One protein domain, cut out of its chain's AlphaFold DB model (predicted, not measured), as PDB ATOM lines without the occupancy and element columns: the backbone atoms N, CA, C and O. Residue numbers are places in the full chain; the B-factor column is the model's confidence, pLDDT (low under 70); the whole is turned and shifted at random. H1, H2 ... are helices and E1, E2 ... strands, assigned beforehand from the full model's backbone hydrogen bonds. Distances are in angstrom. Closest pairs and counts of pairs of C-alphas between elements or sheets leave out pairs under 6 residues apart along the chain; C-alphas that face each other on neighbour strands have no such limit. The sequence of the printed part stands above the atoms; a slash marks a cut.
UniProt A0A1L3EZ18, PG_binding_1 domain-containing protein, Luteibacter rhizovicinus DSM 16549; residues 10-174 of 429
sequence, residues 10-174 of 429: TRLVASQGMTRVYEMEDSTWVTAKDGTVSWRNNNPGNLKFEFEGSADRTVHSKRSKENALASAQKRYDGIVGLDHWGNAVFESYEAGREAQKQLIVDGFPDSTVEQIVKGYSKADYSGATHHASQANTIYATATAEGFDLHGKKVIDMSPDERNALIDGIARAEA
ATOM      1  N   THR A  10      25.521  80.300  43.331       94.38
ATOM      2  CA  THR A  10      26.600  79.845  42.437       94.38
ATOM      3  C   THR A  10      26.800  80.799  41.268       94.38
ATOM      4  O   THR A  10      27.910  80.933  40.750       94.38
ATOM      5  N   ARG A  11      25.733  81.491  40.852       92.81
ATOM      6  CA  ARG A  11      25.767  82.410  39.714       92.81
ATOM      7  C   ARG A  11      24.715  83.508  39.833       92.81
ATOM      8  O   ARG A  11      23.550  83.257  40.135       92.81
ATOM      9  N   LEU A  12      25.109  84.737  39.498       94.94
ATOM     10  CA  LEU A  12      24.152  85.789  39.152       94.94
ATOM     11  C   LEU A  12      23.647  85.537  37.727       94.94
ATOM     12  O   LEU A  12      24.365  85.796  36.762       94.94
ATOM     13  N   VAL A  13      22.413  85.056  37.597       94.25
ATOM     14  CA  VAL A  13      21.802  84.762  36.295       94.25
ATOM     15  C   VAL A  13      21.425  86.054  35.580       94.25
ATOM     16  O   VAL A  13      21.741  86.236  34.406       94.25
ATOM     17  N   ALA A  14      20.758  86.968  36.286       90.56
ATOM     18  CA  ALA A  14      20.325  88.229  35.705       90.56
ATOM     19  C   ALA A  14      20.160  89.340  36.743       90.56
ATOM     20  O   ALA A  14      19.874  89.100  37.916       90.56
ATOM     21  N   SER A  15      20.304  90.589  36.298       90.75
ATOM     22  CA  SER A  15      20.118  91.772  37.136       90.75
ATOM     23  C   SER A  15      19.595  92.943  36.319       90.75
ATOM     24  O   SER A  15      20.190  93.292  35.305       90.75
ATOM     25  N   GLN A  16      18.532  93.580  36.810       86.31
ATOM     26  CA  GLN A  16      17.990  94.814  36.245       86.31
ATOM     27  C   GLN A  16      17.266  95.605  37.333       86.31
ATOM     28  O   GLN A  16      16.474  95.038  38.088       86.31
ATOM     29  N   GLY A  17      17.499  96.916  37.414       84.44
ATOM     30  CA  GLY A  17      16.852  97.772  38.409       84.44
ATOM     31  C   GLY A  17      17.016  97.199  39.817       84.44
ATOM     32  O   GLY A  17      18.105  96.819  40.210       84.44
ATOM     33  N   MET A  18      15.950  97.059  40.593       82.38
ATOM     34  CA  MET A  18      16.032  96.481  41.943       82.38
ATOM     35  C   MET A  18      15.866  94.956  41.984       82.38
ATOM     36  O   MET A  18      15.705  94.402  43.064       82.38
ATOM     37  N   THR A  19      15.932  94.269  40.843       84.75
ATOM     38  CA  THR A  19      15.734  92.817  40.752       84.75
ATOM     39  C   THR A  19      17.057  92.099  40.514       84.75
ATOM     40  O   THR A  19      17.903  92.573  39.743       84.75
ATOM     41  N   ARG A  20      17.251  90.951  41.160       91.56
ATOM     42  CA  ARG A  20      18.256  89.959  40.764       91.56
ATOM     43  C   ARG A  20      17.653  88.571  40.722       91.56
ATOM     44  O   ARG A  20      16.736  88.275  41.480       91.56
ATOM     45  N   VAL A  21      18.197  87.754  39.834       91.38
ATOM     46  CA  VAL A  21      17.896  86.331  39.725       91.38
ATOM     47  C   VAL A  21      19.196  85.571  39.942       91.38
ATOM     48  O   VAL A  21      20.195  85.836  39.265       91.38
ATOM     49  N   TYR A  22      19.172  84.664  40.905       93.31
ATOM     50  CA  TYR A  22      20.291  83.843  41.339       93.31
ATOM     51  C   TYR A  22      20.062  82.402  40.950       93.31
ATOM     52  O   TYR A  22      18.931  81.937  41.002       93.31
ATOM     53  N   GLU A  23      21.138  81.707  40.620       91.94
ATOM     54  CA  GLU A  23      21.191  80.254  40.656       91.94
ATOM     55  C   GLU A  23      21.828  79.847  41.981       91.94
ATOM     56  O   GLU A  23      22.858  80.399  42.379       91.94
ATOM     57  N   MET A  24      21.183  78.916  42.670       89.88
ATOM     58  CA  MET A  24      21.609  78.392  43.960       89.88
ATOM     59  C   MET A  24      22.343  77.057  43.770       89.88
ATOM     60  O   MET A  24      22.222  76.403  42.733       89.88
ATOM     61  N   GLU A  25      23.095  76.619  44.775       90.50
ATOM     62  CA  GLU A  25      23.853  75.355  44.730       90.50
ATOM     63  C   GLU A  25      22.986  74.091  44.576       90.50
ATOM     64  O   GLU A  25      23.457  73.078  44.067       90.50
ATOM     65  N   ASP A  26      21.705  74.154  44.948       83.94
ATOM     66  CA  ASP A  26      20.729  73.075  44.753       83.94
ATOM     67  C   ASP A  26      20.053  73.110  43.369       83.94
ATOM     68  O   ASP A  26      19.047  72.438  43.147       83.94
ATOM     69  N   SER A  27      20.597  73.900  42.437       84.38
ATOM     70  CA  SER A  27      20.071  74.128  41.084       84.38
ATOM     71  C   SER A  27      18.710  74.834  41.021       84.38
ATOM     72  O   SER A  27      18.142  74.973  39.935       84.38
ATOM     73  N   THR A  28      18.174  75.320  42.143       82.88
ATOM     74  CA  THR A  28      17.005  76.208  42.126       82.88
ATOM     75  C   THR A  28      17.412  77.640  41.810       82.88
ATOM     76  O   THR A  28      18.575  78.028  41.940       82.88
ATOM     77  N   TRP A  29      16.452  78.438  41.352       87.19
ATOM     78  CA  TRP A  29      16.646  79.855  41.090       87.19
ATOM     79  C   TRP A  29      15.903  80.697  42.120       87.19
ATOM     80  O   TRP A  29      14.771  80.391  42.482       87.19
ATOM     81  N   VAL A  30      16.521  81.786  42.576       85.00
ATOM     82  CA  VAL A  30      15.914  82.734  43.520       85.00
ATOM     83  C   VAL A  30      15.817  84.105  42.876       85.00
ATOM     84  O   VAL A  30      16.817  84.686  42.463       85.00
ATOM     85  N   THR A  31      14.606  84.653  42.821       83.81
ATOM     86  CA  THR A  31      14.363  86.036  42.402       83.81
ATOM     87  C   THR A  31      14.249  86.936  43.626       83.81
ATOM     88  O   THR A  31      13.299  86.805  44.391       83.81
ATOM     89  N   ALA A  32      15.187  87.868  43.789       83.94
ATOM     90  CA  ALA A  32      15.251  88.826  44.890       83.94
ATOM     91  C   ALA A  32      14.848  90.239  44.428       83.94
ATOM     92  O   ALA A  32      15.399  90.760  43.449       83.94
ATOM     93  N   LYS A  33      13.906  90.871  45.140       80.94
ATOM     94  CA  LYS A  33      13.336  92.195  44.822       80.94
ATOM     95  C   LYS A  33      13.197  93.067  46.068       80.94
ATOM     96  O   LYS A  33      13.256  92.570  47.180       80.94
ATOM     97  N   ASP A  34      13.036  94.373  45.876       71.50
ATOM     98  CA  ASP A  34      12.543  95.336  46.885       71.50
ATOM     99  C   ASP A  34      13.388  95.576  48.160       71.50
ATOM    100  O   ASP A  34      13.116  96.526  48.889       71.50
ATOM    101  N   GLY A  35      14.455  94.807  48.411       70.94
ATOM    102  CA  GLY A  35      15.368  95.024  49.548       70.94
ATOM    103  C   GLY A  35      16.441  96.096  49.306       70.94
ATOM    104  O   GLY A  35      16.426  96.815  48.304       70.94
ATOM    105  N   THR A  36      17.432  96.222  50.189       78.31
ATOM    106  CA  THR A  36      18.619  97.055  49.903       78.31
ATOM    107  C   THR A  36      19.534  96.404  48.862       78.31
ATOM    108  O   THR A  36      19.432  95.213  48.570       78.31
ATOM    109  N   VAL A  37      20.452  97.183  48.272       81.75
ATOM    110  CA  VAL A  37      21.493  96.640  47.375       81.75
ATOM    111  C   VAL A  37      22.332  95.600  48.113       81.75
ATOM    112  O   VAL A  37      22.512  94.503  47.588       81.75
ATOM    113  N   SER A  38      22.749  95.915  49.341       80.44
ATOM    114  CA  SER A  38      23.530  95.024  50.194       80.44
ATOM    115  C   SER A  38      22.814  93.702  50.469       80.44
ATOM    116  O   SER A  38      23.440  92.650  50.388       80.44
ATOM    117  N   TRP A  39      21.494  93.740  50.707       82.50
ATOM    118  CA  TRP A  39      20.680  92.531  50.850       82.50
ATOM    119  C   TRP A  39      20.641  91.715  49.572       82.50
ATOM    120  O   TRP A  39      20.989  90.540  49.591       82.50
ATOM    121  N   ARG A  40      20.250  92.336  48.453       87.75
ATOM    122  CA  ARG A  40      20.097  91.592  47.207       87.75
ATOM    123  C   ARG A  40      21.402  90.920  46.843       87.75
ATOM    124  O   ARG A  40      21.397  89.740  46.554       87.75
ATOM    125  N   ASN A  41      22.499  91.664  46.849       87.19
ATOM    126  CA  ASN A  41      23.767  91.206  46.304       87.19
ATOM    127  C   ASN A  41      24.600  90.379  47.298       87.19
ATOM    128  O   ASN A  41      25.728  90.029  46.960       87.19
ATOM    129  N   ASN A  42      24.110  90.129  48.519       87.06
ATOM    130  CA  ASN A  42      24.934  89.631  49.627       87.06
ATOM    131  C   ASN A  42      26.222  90.462  49.813       87.06
ATOM    132  O   ASN A  42      27.288  89.938  50.101       87.06
ATOM    133  N   ASN A  43      26.136  91.774  49.589       87.56
ATOM    134  CA  ASN A  43      27.279  92.681  49.525       87.56
ATOM    135  C   ASN A  43      27.131  93.773  50.592       87.56
ATOM    136  O   ASN A  43      26.771  94.903  50.254       87.56
ATOM    137  N   PRO A  44      27.378  93.458  51.877       76.06
ATOM    138  CA  PRO A  44      27.334  94.440  52.957       76.06
ATOM    139  C   PRO A  44      28.391  95.533  52.793       76.06
ATOM    140  O   PRO A  44      28.275  96.567  53.422       76.06
ATOM    141  N   GLY A  45      29.392  95.333  51.925       71.81
ATOM    142  CA  GLY A  45      30.424  96.318  51.626       71.81
ATOM    143  C   GLY A  45      30.108  97.298  50.497       71.81
ATOM    144  O   GLY A  45      30.978  98.105  50.155       71.81
ATOM    145  N   ASN A  46      28.942  97.160  49.854       77.88
ATOM    146  CA  ASN A  46      28.572  97.819  48.597       77.88
ATOM    147  C   ASN A  46      29.753  97.935  47.602       77.88
ATOM    148  O   ASN A  46      29.975  98.961  46.955       77.88
ATOM    149  N   LEU A  47      30.556  96.870  47.522       88.88
ATOM    150  CA  LEU A  47      31.772  96.799  46.720       88.88
ATOM    151  C   LEU A  47      31.431  96.963  45.243       88.88
ATOM    152  O   LEU A  47      30.642  96.182  44.709       88.88
ATOM    153  N   LYS A  48      32.046  97.947  44.582       90.44
ATOM    154  CA  LYS A  48      31.737  98.322  43.200       90.44
ATOM    155  C   LYS A  48      32.945  98.202  42.278       90.44
ATOM    156  O   LYS A  48      34.043  98.648  42.604       90.44
ATOM    157  N   PHE A  49      32.705  97.643  41.099       93.62
ATOM    158  CA  PHE A  49      33.677  97.418  40.041       93.62
ATOM    159  C   PHE A  49      33.148  97.984  38.728       93.62
ATOM    160  O   PHE A  49      32.194  97.479  38.141       93.62
ATOM    161  N   GLU A  50      33.781  99.059  38.276       92.56
ATOM    162  CA  GLU A  50      33.371  99.791  37.085       92.56
ATOM    163  C   GLU A  50      33.649  99.014  35.795       92.56
ATOM    164  O   GLU A  50      34.751  98.494  35.580       92.56
ATOM    165  N   PHE A  51      32.660  99.007  34.903       93.62
ATOM    166  CA  PHE A  51      32.764  98.420  33.575       93.62
ATOM    167  C   PHE A  51      31.987  99.239  32.535       93.62
ATOM    168  O   PHE A  51      31.073 100.001  32.860       93.62
ATOM    169  N   GLU A  52      32.373  99.079  31.275       91.81
ATOM    170  CA  GLU A  52      31.770  99.728  30.118       91.81
ATOM    171  C   GLU A  52      30.320  99.275  29.934       91.81
ATOM    172  O   GLU A  52      30.021  98.083  29.904       91.81
ATOM    173  N   GLY A  53      29.402 100.235  29.806       84.81
ATOM    174  CA  GLY A  53      27.975  99.942  29.657       84.81
ATOM    175  C   GLY A  53      27.252  99.617  30.968       84.81
ATOM    176  O   GLY A  53      26.096  99.198  30.924       84.81
ATOM    177  N   SER A  54      27.885  99.825  32.133       88.62
ATOM    178  CA  SER A  54      27.162  99.777  33.408       88.62
ATOM    179  C   SER A  54      26.046 100.829  33.444       88.62
ATOM    180  O   SER A  54      26.146 101.893  32.829       88.62
ATOM    181  N   ALA A  55      24.981 100.560  34.197       84.94
ATOM    182  CA  ALA A  55      23.868 101.493  34.356       84.94
ATOM    183  C   ALA A  55      24.227 102.745  35.179       84.94
ATOM    184  O   ALA A  55      23.416 103.670  35.267       84.94
ATOM    185  N   ASP A  56      25.423 102.795  35.773       81.62
ATOM    186  CA  ASP A  56      25.950 104.017  36.361       81.62
ATOM    187  C   ASP A  56      26.544 104.928  35.277       81.62
ATOM    188  O   ASP A  56      27.615 104.675  34.725       81.62
ATOM    189  N   ARG A  57      25.842 106.029  35.000       81.00
ATOM    190  CA  ARG A  57      26.226 107.009  33.975       81.00
ATOM    191  C   ARG A  57      27.462 107.828  34.342       81.00
ATOM    192  O   ARG A  57      27.991 108.503  33.462       81.00
ATOM    193  N   THR A  58      27.913 107.798  35.598       81.81
ATOM    194  CA  THR A  58      29.167 108.458  35.992       81.81
ATOM    195  C   THR A  58      30.397 107.617  35.658       81.81
ATOM    196  O   THR A  58      31.518 108.105  35.769       81.81
ATOM    197  N   VAL A  59      30.210 106.361  35.241       82.31
ATOM    198  CA  VAL A  59      31.301 105.467  34.854       82.31
ATOM    199  C   VAL A  59      31.687 105.708  33.395       82.31
ATOM    200  O   VAL A  59      30.867 105.606  32.484       82.31
ATOM    201  N   HIS A  60      32.972 105.982  33.165       86.00
ATOM    202  CA  HIS A  60      33.558 106.184  31.830       86.00
ATOM    203  C   HIS A  60      34.631 105.137  31.487       86.00
ATOM    204  O   HIS A  60      35.450 105.330  30.587       86.00
ATOM    205  N   SER A  61      34.649 104.028  32.228       88.94
ATOM    206  CA  SER A  61      35.571 102.916  32.020       88.94
ATOM    207  C   SER A  61      35.349 102.249  30.657       88.94
ATOM    208  O   SER A  61      34.214 102.013  30.259       88.94
ATOM    209  N   LYS A  62      36.446 101.886  29.979       92.38
ATOM    210  CA  LYS A  62      36.454 101.042  28.762       92.38
ATOM    211  C   LYS A  62      36.651  99.554  29.077       92.38
ATOM    212  O   LYS A  62      36.971  98.748  28.208       92.38
ATOM    213  N   ARG A  63      36.619  99.194  30.361       94.25
ATOM    214  CA  ARG A  63      36.847  97.824  30.820       94.25
ATOM    215  C   ARG A  63      35.588  97.002  30.581       94.25
ATOM    216  O   ARG A  63      34.534  97.396  31.058       94.25
ATOM    217  N   SER A  64      35.692  95.842  29.935       95.75
ATOM    218  CA  SER A  64      34.536  94.944  29.800       95.75
ATOM    219  C   SER A  64      34.049  94.425  31.161       95.75
ATOM    220  O   SER A  64      34.813  94.382  32.135       95.75
ATOM    221  N   LYS A  65      32.783  93.997  31.230       94.12
ATOM    222  CA  LYS A  65      32.187  93.453  32.458       94.12
ATOM    223  C   LYS A  65      32.915  92.196  32.939       94.12
ATOM    224  O   LYS A  65      33.137  92.040  34.135       94.12
ATOM    225  N   GLU A  66      33.353  91.348  32.016       95.25
ATOM    226  CA  GLU A  66      34.087  90.107  32.292       95.25
ATOM    227  C   GLU A  66      35.448  90.416  32.917       95.25
ATOM    228  O   GLU A  66      35.828  89.823  33.923       95.25
ATOM    229  N   ASN A  67      36.160  91.410  32.379       97.12
ATOM    230  CA  ASN A  67      37.443  91.845  32.925       97.12
ATOM    231  C   ASN A  67      37.293  92.542  34.284       97.12
ATOM    232  O   ASN A  67      38.183  92.439  35.132       97.12
ATOM    233  N   ALA A  68      36.194  93.271  34.500       96.69
ATOM    234  CA  ALA A  68      35.870  93.842  35.804       96.69
ATOM    235  C   ALA A  68      35.564  92.743  36.831       96.69
ATOM    236  O   ALA A  68      36.119  92.780  37.927       96.69
ATOM    237  N   LEU A  69      34.768  91.736  36.456       96.31
ATOM    238  CA  LEU A  69      34.452  90.583  37.298       96.31
ATOM    239  C   LEU A  69      35.707  89.772  37.640       96.31
ATOM    240  O   LEU A  69      35.955  89.526  38.814       96.31
ATOM    241  N   ALA A  70      36.550  89.446  36.658       97.06
ATOM    242  CA  ALA A  70      37.801  88.723  36.896       97.06
ATOM    243  C   ALA A  70      38.730  89.488  37.857       97.06
ATOM    244  O   ALA A  70      39.399  88.909  38.710       97.06
ATOM    245  N   SER A  71      38.751  90.818  37.757       96.38
ATOM    246  CA  SER A  71      39.488  91.673  38.689       96.38
ATOM    247  C   SER A  71      38.900  91.685  40.091       96.38
ATOM    248  O   SER A  71      39.658  91.825  41.047       96.38
ATOM    249  N   ALA A  72      37.573  91.609  40.199       96.12
ATOM    250  CA  ALA A  72      36.867  91.541  41.465       96.12
ATOM    251  C   ALA A  72      37.161  90.209  42.160       96.12
ATOM    252  O   ALA A  72      37.626  90.216  43.293       96.12
ATOM    253  N   GLN A  73      37.017  89.100  41.433       97.12
ATOM    254  CA  GLN A  73      37.301  87.741  41.904       97.12
ATOM    255  C   GLN A  73      38.773  87.528  42.269       97.12
ATOM    256  O   GLN A  73      39.082  86.753  43.160       97.12
ATOM    257  N   LYS A  74      39.704  88.241  41.622       96.69
ATOM    258  CA  LYS A  74      41.117  88.234  42.030       96.69
ATOM    259  C   LYS A  74      41.354  88.949  43.367       96.69
ATOM    260  O   LYS A  74      42.367  88.703  44.013       96.69
ATOM    261  N   ARG A  75      40.490  89.905  43.726       95.31
ATOM    262  CA  ARG A  75      40.666  90.768  44.900       95.31
ATOM    263  C   ARG A  75      39.908  90.265  46.126       95.31
ATOM    264  O   ARG A  75      40.424  90.445  47.223       95.31
ATOM    265  N   TYR A  76      38.724  89.694  45.930       96.25
ATOM    266  CA  TYR A  76      37.855  89.210  46.995       96.25
ATOM    267  C   TYR A  76      37.282  87.841  46.643       96.25
ATOM    268  O   TYR A  76      36.787  87.632  45.529       96.25
ATOM    269  N   ASP A  77      37.306  86.947  47.623       95.12
ATOM    270  CA  ASP A  77      36.744  85.609  47.504       95.12
ATOM    271  C   ASP A  77      35.207  85.636  47.503       95.12
ATOM    272  O   ASP A  77      34.565  86.567  47.995       95.12
ATOM    273  N   GLY A  78      34.599  84.605  46.910       94.50
ATOM    274  CA  GLY A  78      33.148  84.408  46.915       94.50
ATOM    275  C   GLY A  78      32.344  85.335  45.997       94.50
ATOM    276  O   GLY A  78      31.118  85.307  46.043       94.50
ATOM    277  N   ILE A  79      32.978  86.150  45.146       97.00
ATOM    278  CA  ILE A  79      32.258  86.938  44.132       97.00
ATOM    279  C   ILE A  79      31.788  86.029  42.987       97.00
ATOM    280  O   ILE A  79      32.594  85.438  42.265       97.00
ATOM    281  N   VAL A  80      30.478  86.005  42.751       96.12
ATOM    282  CA  VAL A  80      29.817  85.188  41.711       96.12
ATOM    283  C   VAL A  80      29.325  86.000  40.517       96.12
ATOM    284  O   VAL A  80      28.897  85.446  39.505       96.12
ATOM    285  N   GLY A  81      29.371  87.327  40.608       96.25
ATOM    286  CA  GLY A  81      28.975  88.194  39.509       96.25
ATOM    287  C   GLY A  81      29.064  89.675  39.844       96.25
ATOM    288  O   GLY A  81      29.306  90.067  40.983       96.25
ATOM    289  N   LEU A  82      28.838  90.499  38.823       96.00
ATOM    290  CA  LEU A  82      28.596  91.929  38.973       96.00
ATOM    291  C   LEU A  82      27.170  92.233  38.522       96.00
ATOM    292  O   LEU A  82      26.749  91.811  37.436       96.00
ATOM    293  N   ASP A  83      26.431  92.988  39.325       93.81
ATOM    294  CA  ASP A  83      25.120  93.479  38.924       93.81
ATOM    295  C   ASP A  83      25.230  94.503  37.774       93.81
ATOM    296  O   ASP A  83      26.319  94.872  37.326       93.81
ATOM    297  N   HIS A  84      24.096  94.943  37.231       90.12
ATOM    298  CA  HIS A  84      24.092  95.888  36.108       90.12
ATOM    299  C   HIS A  84      24.645  97.289  36.458       90.12
ATOM    300  O   HIS A  84      24.940  98.057  35.547       90.12
ATOM    301  N   TRP A  85      24.842  97.615  37.742       88.62
ATOM    302  CA  TRP A  85      25.537  98.826  38.198       88.62
ATOM    303  C   TRP A  85      27.017  98.592  38.519       88.62
ATOM    304  O   TRP A  85      27.720  99.555  38.812       88.62
ATOM    305  N   GLY A  86      27.503  97.351  38.468       91.88
ATOM    306  CA  GLY A  86      28.879  96.998  38.822       91.88
ATOM    307  C   GLY A  86      29.083  96.649  40.288       91.88
ATOM    308  O   GLY A  86      30.224  96.452  40.694       91.88
ATOM    309  N   ASN A  87      28.026  96.540  41.093       93.56
ATOM    310  CA  ASN A  87      28.186  96.062  42.461       93.56
ATOM    311  C   ASN A  87      28.477  94.559  42.443       93.56
ATOM    312  O   ASN A  87      27.819  93.802  41.723       93.56
ATOM    313  N   ALA A  88      29.445  94.131  43.248       96.00
ATOM    314  CA  ALA A  88      29.752  92.727  43.451       96.00
ATOM    315  C   ALA A  88      28.546  91.993  44.037       96.00
ATOM    316  O   ALA A  88      27.845  92.532  44.897       96.00
ATOM    317  N   VAL A  89      28.317  90.779  43.549       95.38
ATOM    318  CA  VAL A  89      27.365  89.815  44.095       95.38
ATOM    319  C   VAL A  89      28.165  88.672  44.695       95.38
ATOM    320  O   VAL A  89      29.015  88.108  44.003       95.38
ATOM    321  N   PHE A  90      27.895  88.344  45.955       95.00
ATOM    322  CA  PHE A  90      28.594  87.292  46.688       95.00
ATOM    323  C   PHE A  90      27.773  86.007  46.796       95.00
ATOM    324  O   PHE A  90      26.540  86.040  46.858       95.00
ATOM    325  N   GLU A  91      28.479  84.878  46.861       94.19
ATOM    326  CA  GLU A  91      27.908  83.540  47.051       94.19
ATOM    327  C   GLU A  91      27.117  83.416  48.357       94.19
ATOM    328  O   GLU A  91      26.180  82.629  48.448       94.19
ATOM    329  N   SER A  92      27.474  84.214  49.362       89.38
ATOM    330  CA  SER A  92      26.803  84.279  50.651       89.38
ATOM    331  C   SER A  92      27.015  85.647  51.287       89.38
ATOM    332  O   SER A  92      27.936  86.387  50.927       89.38
ATOM    333  N   TYR A  93      26.168  85.978  52.261       84.25
ATOM    334  CA  TYR A  93      26.360  87.177  53.073       84.25
ATOM    335  C   TYR A  93      27.720  87.173  53.780       84.25
ATOM    336  O   TYR A  93      28.397  88.197  53.798       84.25
ATOM    337  N   GLU A  94      28.148  86.017  54.299       85.62
ATOM    338  CA  GLU A  94      29.422  85.889  55.011       85.62
ATOM    339  C   GLU A  94      30.622  86.165  54.097       85.62
ATOM    340  O   GLU A  94      31.540  86.879  54.486       85.62
ATOM    341  N   ALA A  95      30.588  85.692  52.847       91.38
ATOM    342  CA  ALA A  95      31.634  86.010  51.875       91.38
ATOM    343  C   ALA A  95      31.709  87.522  51.600       91.38
ATOM    344  O   ALA A  95      32.793  88.107  51.567       91.38
ATOM    345  N   GLY A  96      30.554  88.182  51.470       90.12
ATOM    346  CA  GLY A  96      30.500  89.635  51.326       90.12
ATOM    347  C   GLY A  96      30.984  90.388  52.567       90.12
ATOM    348  O   GLY A  96      31.632  91.429  52.438       90.12
ATOM    349  N   ARG A  97      30.704  89.859  53.762       88.75
ATOM    350  CA  ARG A  97      31.162  90.396  55.050       88.75
ATOM    351  C   ARG A  97      32.683  90.324  55.174       88.75
ATOM    352  O   ARG A  97      33.313  91.330  55.497       88.75
ATOM    353  N   GLU A  98      33.289  89.191  54.829       90.69
ATOM    354  CA  GLU A  98      34.750  89.043  54.824       90.69
ATOM    355  C   GLU A  98      35.419  89.938  53.768       90.69
ATOM    356  O   GLU A  98      36.438  90.576  54.042       90.69
ATOM    357  N   ALA A  99      34.809  90.099  52.592       92.88
ATOM    358  CA  ALA A  99      35.303  91.035  51.585       92.88
ATOM    359  C   ALA A  99      35.232  92.501  52.054       92.88
ATOM    360  O   ALA A  99      36.158  93.283  51.818       92.88
ATOM    361  N   GLN A 100      34.157  92.885  52.750       89.62
ATOM    362  CA  GLN A 100      34.044  94.208  53.367       89.62
ATOM    363  C   GLN A 100      35.120  94.410  54.437       89.62
ATOM    364  O   GLN A 100      35.777  95.450  54.462       89.62
ATOM    365  N   LYS A 101      35.355  93.403  55.281       90.94
ATOM    366  CA  LYS A 101      36.419  93.419  56.288       90.94
ATOM    367  C   LYS A 101      37.787  93.644  55.664       90.94
ATOM    368  O   LYS A 101      38.516  94.529  56.112       90.94
ATOM    369  N   GLN A 102      38.112  92.905  54.607       92.50
ATOM    370  CA  GLN A 102      39.356  93.086  53.867       92.50
ATOM    371  C   GLN A 102      39.467  94.505  53.292       92.50
ATOM    372  O   GLN A 102      40.497  95.152  53.465       92.50
ATOM    373  N   LEU A 103      38.402  95.032  52.673       90.50
ATOM    374  CA  LEU A 103      38.395  96.403  52.154       90.50
ATOM    375  C   LEU A 103      38.721  97.429  53.247       90.50
ATOM    376  O   LEU A 103      39.506  98.345  53.002       90.50
ATOM    377  N   ILE A 104      38.101  97.305  54.423       89.94
ATOM    378  CA  ILE A 104      38.300  98.253  55.523       89.94
ATOM    379  C   ILE A 104      39.722  98.158  56.080       89.94
ATOM    380  O   ILE A 104      40.365  99.186  56.282       89.94
ATOM    381  N   VAL A 105      40.235  96.943  56.271       91.12
ATOM    382  CA  VAL A 105      41.598  96.713  56.771       91.12
ATOM    383  C   VAL A 105      42.652  97.249  55.804       91.12
ATOM    384  O   VAL A 105      43.568  97.947  56.234       91.12
ATOM    385  N   ASP A 106      42.502  96.980  54.508       91.19
ATOM    386  CA  ASP A 106      43.478  97.391  53.493       91.19
ATOM    387  C   ASP A 106      43.373  98.887  53.164       91.19
ATOM    388  O   ASP A 106      44.374  99.555  52.905       91.19
ATOM    389  N   GLY A 107      42.148  99.417  53.126       89.69
ATOM    390  CA  GLY A 107      41.868 100.787  52.700       89.69
ATOM    391  C   GLY A 107      42.006 101.826  53.808       89.69
ATOM    392  O   GLY A 107      42.300 102.986  53.516       89.69
ATOM    393  N   PHE A 108      41.800 101.430  55.067       92.12
ATOM    394  CA  PHE A 108      41.715 102.342  56.208       92.12
ATOM    395  C   PHE A 108      42.513 101.877  57.446       92.12
ATOM    396  O   PHE A 108      42.032 102.069  58.565       92.12
ATOM    397  N   PRO A 109      43.739 101.328  57.308       94.25
ATOM    398  CA  PRO A 109      44.473 100.734  58.432       94.25
ATOM    399  C   PRO A 109      44.706 101.730  59.576       94.25
ATOM    400  O   PRO A 109      44.533 101.402  60.745       94.25
ATOM    401  N   ASP A 110      45.025 102.981  59.243       95.81
ATOM    402  CA  ASP A 110      45.313 104.048  60.206       95.81
ATOM    403  C   ASP A 110      44.087 104.861  60.647       95.81
ATOM    404  O   ASP A 110      44.235 105.890  61.311       95.81
ATOM    405  N   SER A 111      42.880 104.447  60.255       95.25
ATOM    406  CA  SER A 111      41.656 105.213  60.500       95.25
ATOM    407  C   SER A 111      40.883 104.711  61.716       95.25
ATOM    408  O   SER A 111      40.802 103.515  61.972       95.25
ATOM    409  N   THR A 112      40.263 105.646  62.425       95.38
ATOM    410  CA  THR A 112      39.215 105.419  63.434       95.38
ATOM    411  C   THR A 112      37.846 105.216  62.779       95.38
ATOM    412  O   THR A 112      37.672 105.529  61.599       95.38
ATOM    413  N   VAL A 113      36.846 104.752  63.537       92.19
ATOM    414  CA  VAL A 113      35.465 104.560  63.044       92.19
ATOM    415  C   VAL A 113      34.907 105.827  62.389       92.19
ATOM    416  O   VAL A 113      34.341 105.761  61.298       92.19
ATOM    417  N   GLU A 114      35.112 107.005  62.977       91.12
ATOM    418  CA  GLU A 114      34.625 108.268  62.415       91.12
ATOM    419  C   GLU A 114      35.329 108.638  61.107       91.12
ATOM    420  O   GLU A 114      34.731 109.277  60.237       91.12
ATOM    421  N   GLN A 115      36.602 108.270  60.965       91.12
ATOM    422  CA  GLN A 115      37.368 108.480  59.737       91.12
ATOM    423  C   GLN A 115      36.948 107.490  58.648       91.12
ATOM    424  O   GLN A 115      36.778 107.908  57.502       91.12
ATOM    425  N   ILE A 116      36.701 106.226  59.011       88.69
ATOM    426  CA  ILE A 116      36.156 105.206  58.106       88.69
ATOM    427  C   ILE A 116      34.820 105.685  57.562       88.69
ATOM    428  O   ILE A 116      34.681 105.828  56.354       88.69
ATOM    429  N   VAL A 117      33.863 106.029  58.428       85.56
ATOM    430  CA  VAL A 117      32.525 106.473  58.012       85.56
ATOM    431  C   VAL A 117      32.594 107.673  57.061       85.56
ATOM    432  O   VAL A 117      31.878 107.699  56.066       85.56
ATOM    433  N   LYS A 118      33.491 108.640  57.298       82.31
ATOM    434  CA  LYS A 118      33.677 109.803  56.409       82.31
ATOM    435  C   LYS A 118      34.302 109.454  55.056       82.31
ATOM    436  O   LYS A 118      33.994 110.107  54.063       82.31
ATOM    437  N   GLY A 119      35.224 108.492  55.018       71.94
ATOM    438  CA  GLY A 119      35.895 108.069  53.785       71.94
ATOM    439  C   GLY A 119      35.081 107.068  52.963       71.94
ATOM    440  O   GLY A 119      35.179 107.044  51.735       71.94
ATOM    441  N   TYR A 120      34.277 106.262  53.649       65.62
ATOM    442  CA  TYR A 120      33.538 105.124  53.117       65.62
ATOM    443  C   TYR A 120      32.092 105.485  52.744       65.62
ATOM    444  O   TYR A 120      31.631 105.127  51.660       65.62
ATOM    445  N   SER A 121      31.398 106.282  53.567       61.44
ATOM    446  CA  SER A 121      30.056 106.801  53.272       61.44
ATOM    447  C   SER A 121      30.167 108.076  52.428       61.44
ATOM    448  O   SER A 121      30.081 109.201  52.921       61.44
ATOM    449  N   LYS A 122      30.431 107.930  51.124       54.97
ATOM    450  CA  LYS A 122      30.359 109.077  50.205       54.97
ATOM    451  C   LYS A 122      28.914 109.562  50.139       54.97
ATOM    452  O   LYS A 122      28.022 108.749  49.924       54.97
ATOM    453  N   ALA A 123      28.718 110.874  50.287       46.44
ATOM    454  CA  ALA A 123      27.410 111.511  50.207       46.44
ATOM    455  C   ALA A 123      26.652 111.051  48.960       46.44
ATOM    456  O   ALA A 123      27.003 111.385  47.828       46.44
ATOM    457  N   ASP A 124      25.608 110.272  49.195       40.25
ATOM    458  CA  ASP A 124      24.533 110.069  48.256       40.25
ATOM    459  C   ASP A 124      23.863 111.424  47.981       40.25
ATOM    460  O   ASP A 124      23.908 112.355  48.786       40.25
ATOM    461  N   TYR A 125      23.273 111.542  46.796       38.56
ATOM    462  CA  TYR A 125      22.702 112.740  46.168       38.56
ATOM    463  C   TYR A 125      21.628 113.512  46.993       38.56
ATOM    464  O   TYR A 125      20.958 114.387  46.450       38.56
ATOM    465  N   SER A 126      21.449 113.198  48.280       40.50
ATOM    466  CA  SER A 126      20.483 113.730  49.249       40.50
ATOM    467  C   SER A 126      21.017 114.872  50.139       40.50
ATOM    468  O   SER A 126      20.231 115.541  50.808       40.50
ATOM    469  N   GLY A 127      22.326 115.158  50.127       40.59
ATOM    470  CA  GLY A 127      22.890 116.409  50.665       40.59
ATOM    471  C   GLY A 127      23.131 116.487  52.183       40.59
ATOM    472  O   GLY A 127      23.640 117.508  52.640       40.59
ATOM    473  N   ALA A 128      22.854 115.438  52.967       45.38
ATOM    474  CA  ALA A 128      23.197 115.399  54.394       45.38
ATOM    475  C   ALA A 128      23.680 114.004  54.827       45.38
ATOM    476  O   ALA A 128      22.885 113.108  55.114       45.38
ATOM    477  N   THR A 129      24.997 113.810  54.911       54.72
ATOM    478  CA  THR A 129      25.555 112.561  55.437       54.72
ATOM    479  C   THR A 129      25.481 112.525  56.961       54.72
ATOM    480  O   THR A 129      26.044 113.361  57.669       54.72
ATOM    481  N   HIS A 130      24.803 111.512  57.497       69.94
ATOM    482  CA  HIS A 130      24.626 111.315  58.938       69.94
ATOM    483  C   HIS A 130      25.821 110.570  59.558       69.94
ATOM    484  O   HIS A 130      25.641 109.590  60.279       69.94
ATOM    485  N   HIS A 131      27.054 111.016  59.283       81.75
ATOM    486  CA  HIS A 131      28.278 110.317  59.707       81.75
ATOM    487  C   HIS A 131      28.324 110.054  61.220       81.75
ATOM    488  O   HIS A 131      28.714 108.975  61.654       81.75
ATOM    489  N   ALA A 132      27.880 111.021  62.029       83.31
ATOM    490  CA  ALA A 132      27.822 110.862  63.481       83.31
ATOM    491  C   ALA A 132      26.838 109.758  63.903       83.31
ATOM    492  O   ALA A 132      27.144 108.960  64.780       83.31
ATOM    493  N   SER A 133      25.679 109.666  63.243       83.00
ATOM    494  CA  SER A 133      24.705 108.608  63.523       83.00
ATOM    495  C   SER A 133      25.242 107.232  63.139       83.00
ATOM    496  O   SER A 133      25.015 106.275  63.868       83.00
ATOM    497  N   GLN A 134      25.951 107.128  62.013       82.88
ATOM    498  CA  GLN A 134      26.546 105.869  61.567       82.88
ATOM    499  C   GLN A 134      27.642 105.403  62.536       82.88
ATOM    500  O   GLN A 134      27.619 104.253  62.966       82.88
ATOM    501  N   ALA A 135      28.538 106.306  62.952       90.31
ATOM    502  CA  ALA A 135      29.557 106.004  63.957       90.31
ATOM    503  C   ALA A 135      28.929 105.555  65.289       90.31
ATOM    504  O   ALA A 135      29.338 104.542  65.846       90.31
ATOM    505  N   ASN A 136      27.872 106.234  65.750       89.19
ATOM    506  CA  ASN A 136      27.151 105.840  66.963       89.19
ATOM    507  C   ASN A 136      26.541 104.435  66.854       89.19
ATOM    508  O   ASN A 136      26.625 103.664  67.807       89.19
ATOM    509  N   THR A 137      25.953 104.080  65.707       86.38
ATOM    510  CA  THR A 137      25.435 102.723  65.470       86.38
ATOM    511  C   THR A 137      26.550 101.682  65.533       86.38
ATOM    512  O   THR A 137      26.367 100.630  66.147       86.38
ATOM    513  N   ILE A 138      27.716 101.980  64.952       90.44
ATOM    514  CA  ILE A 138      28.880 101.088  64.984       90.44
ATOM    515  C   ILE A 138      29.357 100.886  66.425       90.44
ATOM    516  O   ILE A 138      29.490  99.748  66.872       90.44
ATOM    517  N   TYR A 139      29.533 101.971  67.182       94.44
ATOM    518  CA  TYR A 139      29.955 101.894  68.580       94.44
ATOM    519  C   TYR A 139      28.962 101.150  69.465       94.44
ATOM    520  O   TYR A 139      29.371 100.309  70.266       94.44
ATOM    521  N   ALA A 140      27.664 101.418  69.311       90.62
ATOM    522  CA  ALA A 140      26.627 100.726  70.065       90.62
ATOM    523  C   ALA A 140      26.611  99.219  69.765       90.62
ATOM    524  O   ALA A 140      26.433  98.418  70.678       90.62
ATOM    525  N   THR A 141      26.841  98.841  68.504       88.44
ATOM    526  CA  THR A 141      26.916  97.432  68.089       88.44
ATOM    527  C   THR A 141      28.119  96.746  68.721       88.44
ATOM    528  O   THR A 141      27.950  95.746  69.411       88.44
ATOM    529  N   ALA A 142      29.311  97.332  68.595       91.06
ATOM    530  CA  ALA A 142      30.515  96.761  69.184       91.06
ATOM    531  C   ALA A 142      30.436  96.665  70.715       91.06
ATOM    532  O   ALA A 142      30.812  95.648  71.291       91.06
ATOM    533  N   THR A 143      29.851  97.675  71.369       95.06
ATOM    534  CA  THR A 143      29.635  97.668  72.826       95.06
ATOM    535  C   THR A 143      28.720  96.518  73.246       95.06
ATOM    536  O   THR A 143      28.989  95.856  74.246       95.06
ATOM    537  N   ALA A 144      27.654  96.250  72.483       90.00
ATOM    538  CA  ALA A 144      26.749  95.130  72.746       90.00
ATOM    539  C   ALA A 144      27.439  93.763  72.595       90.00
ATOM    540  O   ALA A 144      27.036  92.800  73.245       90.00
ATOM    541  N   GLU A 145      28.492  93.691  71.783       89.50
ATOM    542  CA  GLU A 145      29.333  92.505  71.587       89.50
ATOM    543  C   GLU A 145      30.516  92.435  72.572       89.50
ATOM    544  O   GLU A 145      31.275  91.470  72.563       89.50
ATOM    545  N   GLY A 146      30.648  93.419  73.470       94.19
ATOM    546  CA  GLY A 146      31.679  93.454  74.511       94.19
ATOM    547  C   GLY A 146      32.982  94.148  74.107       94.19
ATOM    548  O   GLY A 146      33.977  94.024  74.821       94.19
ATOM    549  N   PHE A 147      32.988  94.894  73.001       96.38
ATOM    550  CA  PHE A 147      34.166  95.582  72.473       96.38
ATOM    551  C   PHE A 147      34.017  97.107  72.529       96.38
ATOM    552  O   PHE A 147      32.983  97.664  72.166       96.38
ATOM    553  N   ASP A 148      35.086  97.803  72.921       96.69
ATOM    554  CA  ASP A 148      35.183  99.262  72.803       96.69
ATOM    555  C   ASP A 148      36.112  99.632  71.644       96.69
ATOM    556  O   ASP A 148      37.303  99.301  71.655       96.69
ATOM    557  N   LEU A 149      35.555 100.307  70.638       96.56
ATOM    558  CA  LEU A 149      36.270 100.734  69.435       96.56
ATOM    559  C   LEU A 149      36.687 102.212  69.479       96.56
ATOM    560  O   LEU A 149      37.310 102.690  68.527       96.56
ATOM    561  N   HIS A 150      36.335 102.970  70.525       96.31
ATOM    562  CA  HIS A 150      36.617 104.405  70.565       96.31
ATOM    563  C   HIS A 150      38.120 104.684  70.502       96.31
ATOM    564  O   HIS A 150      38.921 104.110  71.238       96.31
ATOM    565  N   GLY A 151      38.510 105.578  69.589       94.62
ATOM    566  CA  GLY A 151      39.904 105.983  69.396       94.62
ATOM    567  C   GLY A 151      40.838 104.910  68.823       94.62
ATOM    568  O   GLY A 151      41.989 105.234  68.531       94.62
ATOM    569  N   LYS A 152      40.379 103.668  68.619       97.06
ATOM    570  CA  LYS A 152      41.186 102.607  68.002       97.06
ATOM    571  C   LYS A 152      41.281 102.810  66.497       97.06
ATOM    572  O   LYS A 152      40.281 103.092  65.834       97.06
ATOM    573  N   LYS A 153      42.482 102.621  65.955       97.25
ATOM    574  CA  LYS A 153      42.687 102.487  64.512       97.25
ATOM    575  C   LYS A 153      42.408 101.052  64.082       97.25
ATOM    576  O   LYS A 153      42.639 100.133  64.863       97.25
ATOM    577  N   VAL A 154      41.980 100.845  62.836       95.62
ATOM    578  CA  VAL A 154      41.694  99.496  62.302       95.62
ATOM    579  C   VAL A 154      42.878  98.539  62.460       95.62
ATOM    580  O   VAL A 154      42.676  97.370  62.780       95.62
ATOM    581  N   ILE A 155      44.107  99.018  62.256       95.50
ATOM    582  CA  ILE A 155      45.323  98.202  62.372       95.50
ATOM    583  C   ILE A 155      45.608  97.738  63.806       95.50
ATOM    584  O   ILE A 155      46.228  96.694  63.993       95.50
ATOM    585  N   ASP A 156      45.123  98.481  64.801       96.62
ATOM    586  CA  ASP A 156      45.313  98.182  66.222       96.62
ATOM    587  C   ASP A 156      44.189  97.290  66.785       96.62
ATOM    588  O   ASP A 156      44.278  96.830  67.923       96.62
ATOM    589  N   MET A 157      43.124  97.046  66.010       97.00
ATOM    590  CA  MET A 157      41.985  96.229  66.428       97.00
ATOM    591  C   MET A 157      42.298  94.729  66.355       97.00
ATOM    592  O   MET A 157      42.849  94.218  65.371       97.00
ATOM    593  N   SER A 158      41.848  93.990  67.368       96.06
ATOM    594  CA  SER A 158      41.861  92.526  67.348       96.06
ATOM    595  C   SER A 158      40.998  91.970  66.196       96.06
ATOM    596  O   SER A 158      40.181  92.687  65.608       96.06
ATOM    597  N   PRO A 159      41.153  90.687  65.820       92.69
ATOM    598  CA  PRO A 159      40.254  90.055  64.853       92.69
ATOM    599  C   PRO A 159      38.768  90.179  65.226       92.69
ATOM    600  O   PRO A 159      37.959  90.465  64.346       92.69
ATOM    601  N   ASP A 160      38.429  90.037  66.510       93.00
ATOM    602  CA  ASP A 160      37.045  90.114  66.990       93.00
ATOM    603  C   ASP A 160      36.526  91.555  67.023       93.00
ATOM    604  O   ASP A 160      35.393  91.819  66.636       93.00
ATOM    605  N   GLU A 161      37.380  92.522  67.363       95.62
ATOM    606  CA  GLU A 161      37.037  93.946  67.289       95.62
ATOM    607  C   GLU A 161      36.787  94.395  65.847       95.62
ATOM    608  O   GLU A 161      35.880  95.186  65.584       95.62
ATOM    609  N   ARG A 162      37.550  93.854  64.889       93.81
ATOM    610  CA  ARG A 162      37.289  94.072  63.463       93.81
ATOM    611  C   ARG A 162      35.982  93.423  63.019       93.81
ATOM    612  O   ARG A 162      35.291  94.013  62.202       93.81
ATOM    613  N   ASN A 163      35.617  92.258  63.549       88.31
ATOM    614  CA  ASN A 163      34.311  91.650  63.272       88.31
ATOM    615  C   ASN A 163      33.170  92.548  63.775       88.31
ATOM    616  O   ASN A 163      32.282  92.892  62.997       88.31
ATOM    617  N   ALA A 164      33.272  93.027  65.016       89.69
ATOM    618  CA  ALA A 164      32.300  93.934  65.622       89.69
ATOM    619  C   ALA A 164      32.173  95.272  64.866       89.69
ATOM    620  O   ALA A 164      31.076  95.812  64.700       89.69
ATOM    621  N   LEU A 165      33.290  95.801  64.352       92.56
ATOM    622  CA  LEU A 165      33.293  96.963  63.461       92.56
ATOM    623  C   LEU A 165      32.448  96.704  62.204       92.56
ATOM    624  O   LEU A 165      31.624  97.541  61.837       92.56
ATOM    625  N   ILE A 166      32.643  95.560  61.547       89.00
ATOM    626  CA  ILE A 166      31.938  95.213  60.308       89.00
ATOM    627  C   ILE A 166      30.447  94.989  60.558       89.00
ATOM    628  O   ILE A 166      29.623  95.508  59.802       89.00
ATOM    629  N   ASP A 167      30.083  94.326  61.652       83.31
ATOM    630  CA  ASP A 167      28.680  94.148  62.041       83.31
ATOM    631  C   ASP A 167      28.006  95.494  62.346       83.31
ATOM    632  O   ASP A 167      26.859  95.741  61.952       83.31
ATOM    633  N   GLY A 168      28.749  96.415  62.964       85.62
ATOM    634  CA  GLY A 168      28.334  97.799  63.151       85.62
ATOM    635  C   GLY A 168      28.096  98.546  61.836       85.62
ATOM    636  O   GLY A 168      27.083  99.239  61.704       85.62
ATOM    637  N   ILE A 169      29.000  98.409  60.857       84.56
ATOM    638  CA  ILE A 169      28.875  99.064  59.544       84.56
ATOM    639  C   ILE A 169      27.653  98.515  58.804       84.56
ATOM    640  O   ILE A 169      26.818  99.299  58.354       84.56
ATOM    641  N   ALA A 170      27.477  97.194  58.763       77.75
ATOM    642  CA  ALA A 170      26.324  96.562  58.124       77.75
ATOM    643  C   ALA A 170      24.983  97.056  58.706       77.75
ATOM    644  O   ALA A 170      24.020  97.296  57.970       77.75
ATOM    645  N   ARG A 171      24.913  97.270  60.029       78.31
ATOM    646  CA  ARG A 171      23.738  97.869  60.687       78.31
ATOM    647  C   ARG A 171      23.566  99.349  60.350       78.31
ATOM    648  O   ARG A 171      22.438  99.787  60.127       78.31
ATOM    649  N   ALA A 172      24.655 100.115  60.309       77.50
ATOM    650  CA  ALA A 172      24.631 101.537  59.967       77.50
ATOM    651  C   ALA A 172      24.176 101.788  58.519       77.50
ATOM    652  O   ALA A 172      23.499 102.782  58.257       77.50
ATOM    653  N   GLU A 173      24.469 100.866  57.602       73.44
ATOM    654  CA  GLU A 173      23.991 100.889  56.213       73.44
ATOM    655  C   GLU A 173      22.496 100.569  56.058       73.44
ATOM    656  O   GLU A 173      21.960 100.601  54.947       73.44
ATOM    657  N   ALA A 174      21.800 100.296  57.168       65.88
ATOM    658  CA  ALA A 174      20.368 100.036  57.212       65.88
ATOM    659  C   ALA A 174      19.949  98.943  56.218       65.88
ATOM    660  O   ALA A 174      19.066  99.149  55.381       65.88
TER     661      ALA A 174
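This is residues 10 to 174 of the 429 residues of the protein "PG_binding_1 domain-containing protein" of Luteibacter rhizovicinus DSM 16549 (UniProt A0A1L3EZ18). The domain has two lobes, one mainly of strands and one of helices, with H3 running from the first to the second. In the strand lobe the three-strand sheet E1 E2 E3 has the small hairpin E4 E5 next to its edge strand E1, and H2 packs mainly on E4; in the helix lobe H5 and H6 cross in close contact, and H4 packs on H5. The printed part has 165 residues with six named helices and five named strands, in the order E1 E2 E3 H1 H2 E4 E5 H3 H4 H5 H6, and its class is mixed, helices and strands. Both sheets, ordered E1 - E2 - E3 and E4 - E5, are antiparallel. The whole is compact, with a radius of gyration of the C-alphas of 16.4 A and spans of 42 by 37 by 30 A.

E1, residues 10 to 16, E2, residues 19 to 24, and E3, residues 29 to 33, form a meander, each strand the antiparallel neighbour of the one before. E1 and E2 are a hairpin at 166 degrees, with N 13 and O 21 within hydrogen-bond range at 2.9 A. E2 and E3 are a hairpin at 155 degrees, with N 22 and O 30 at 2.8 A. H1, residues 37 to 40, only grazes this sheet; its closest C-alphas to E3 are those of Ala 32 and Arg 40, 6.0 A apart. E4, residues 79 to 82, and E5, residues 88 to 90, are a hairpin at 146 degrees, with N 89 and O 81 at 2.8 A. The closest C-alphas of E1 and E4 are those of Arg 11 and Val 80, 5.3 A apart. The closest C-alphas of E4 and H2, residues 65 to 75, are those of Ile 79 and Gln 73, 5.6 A apart. The closest C-alphas of E5 and H3, residues 93 to 107, are those of Phe 90 and Gly 96, 5.5 A apart. With its residues 97 to 101 alone H3 touches H6, residues 159 to 172, about perpendicular at 73 degrees; the closest C-alphas, of Lys 101 and Ile 166, are 6.3 A apart. H6 touches H5, residues 131 to 144, at a steep tilt of 49 degrees, opposite ways; the closest C-alphas, of Gly 168 and Ile 138, are 3.8 A apart. H4, residues 113 to 120, touches H5 at a steep tilt of 50 degrees, opposite ways, with the C-alphas of Glu 114 and Ala 135 closest at 5.8 A. H3 and H4 are close but not clearly touching. H2 and H6 are apart. In H2, H3, H4, H5 and H6 every O i to N i+4 pair is within hydrogen-bond range; H1 is too short for such a pair.

E1 begins at C-alpha 10, (26.600, 79.845, 42.437), and is 18.3 A long; E2 is 15.9 A and E3 13.3 A. H2 is 15.3 A long. H3, the longest helix by residues, is 20.6 A long and begins at C-alpha 93, (26.360, 87.177, 53.073). H4 is 10.1 A, H5 20.1 A and H6 20.0 A long; H6 ends at C-alpha 172, (24.631, 101.537, 59.967). The short elements H1, E4 and E5 are 5.2, 8.1 and 6.4 A long.

The two C-alphas farthest apart are those of Ser 27 and Gly 151, 47.0 A. The printed part has no cut. Two links are long: residues 41 to 64 between H1 and H2, and residues 145 to 158 between H5 and H6. The mean pLDDT of the printed part is 86.8, and the model's confidence is under 70 at residues 120 to 130 and residue 174.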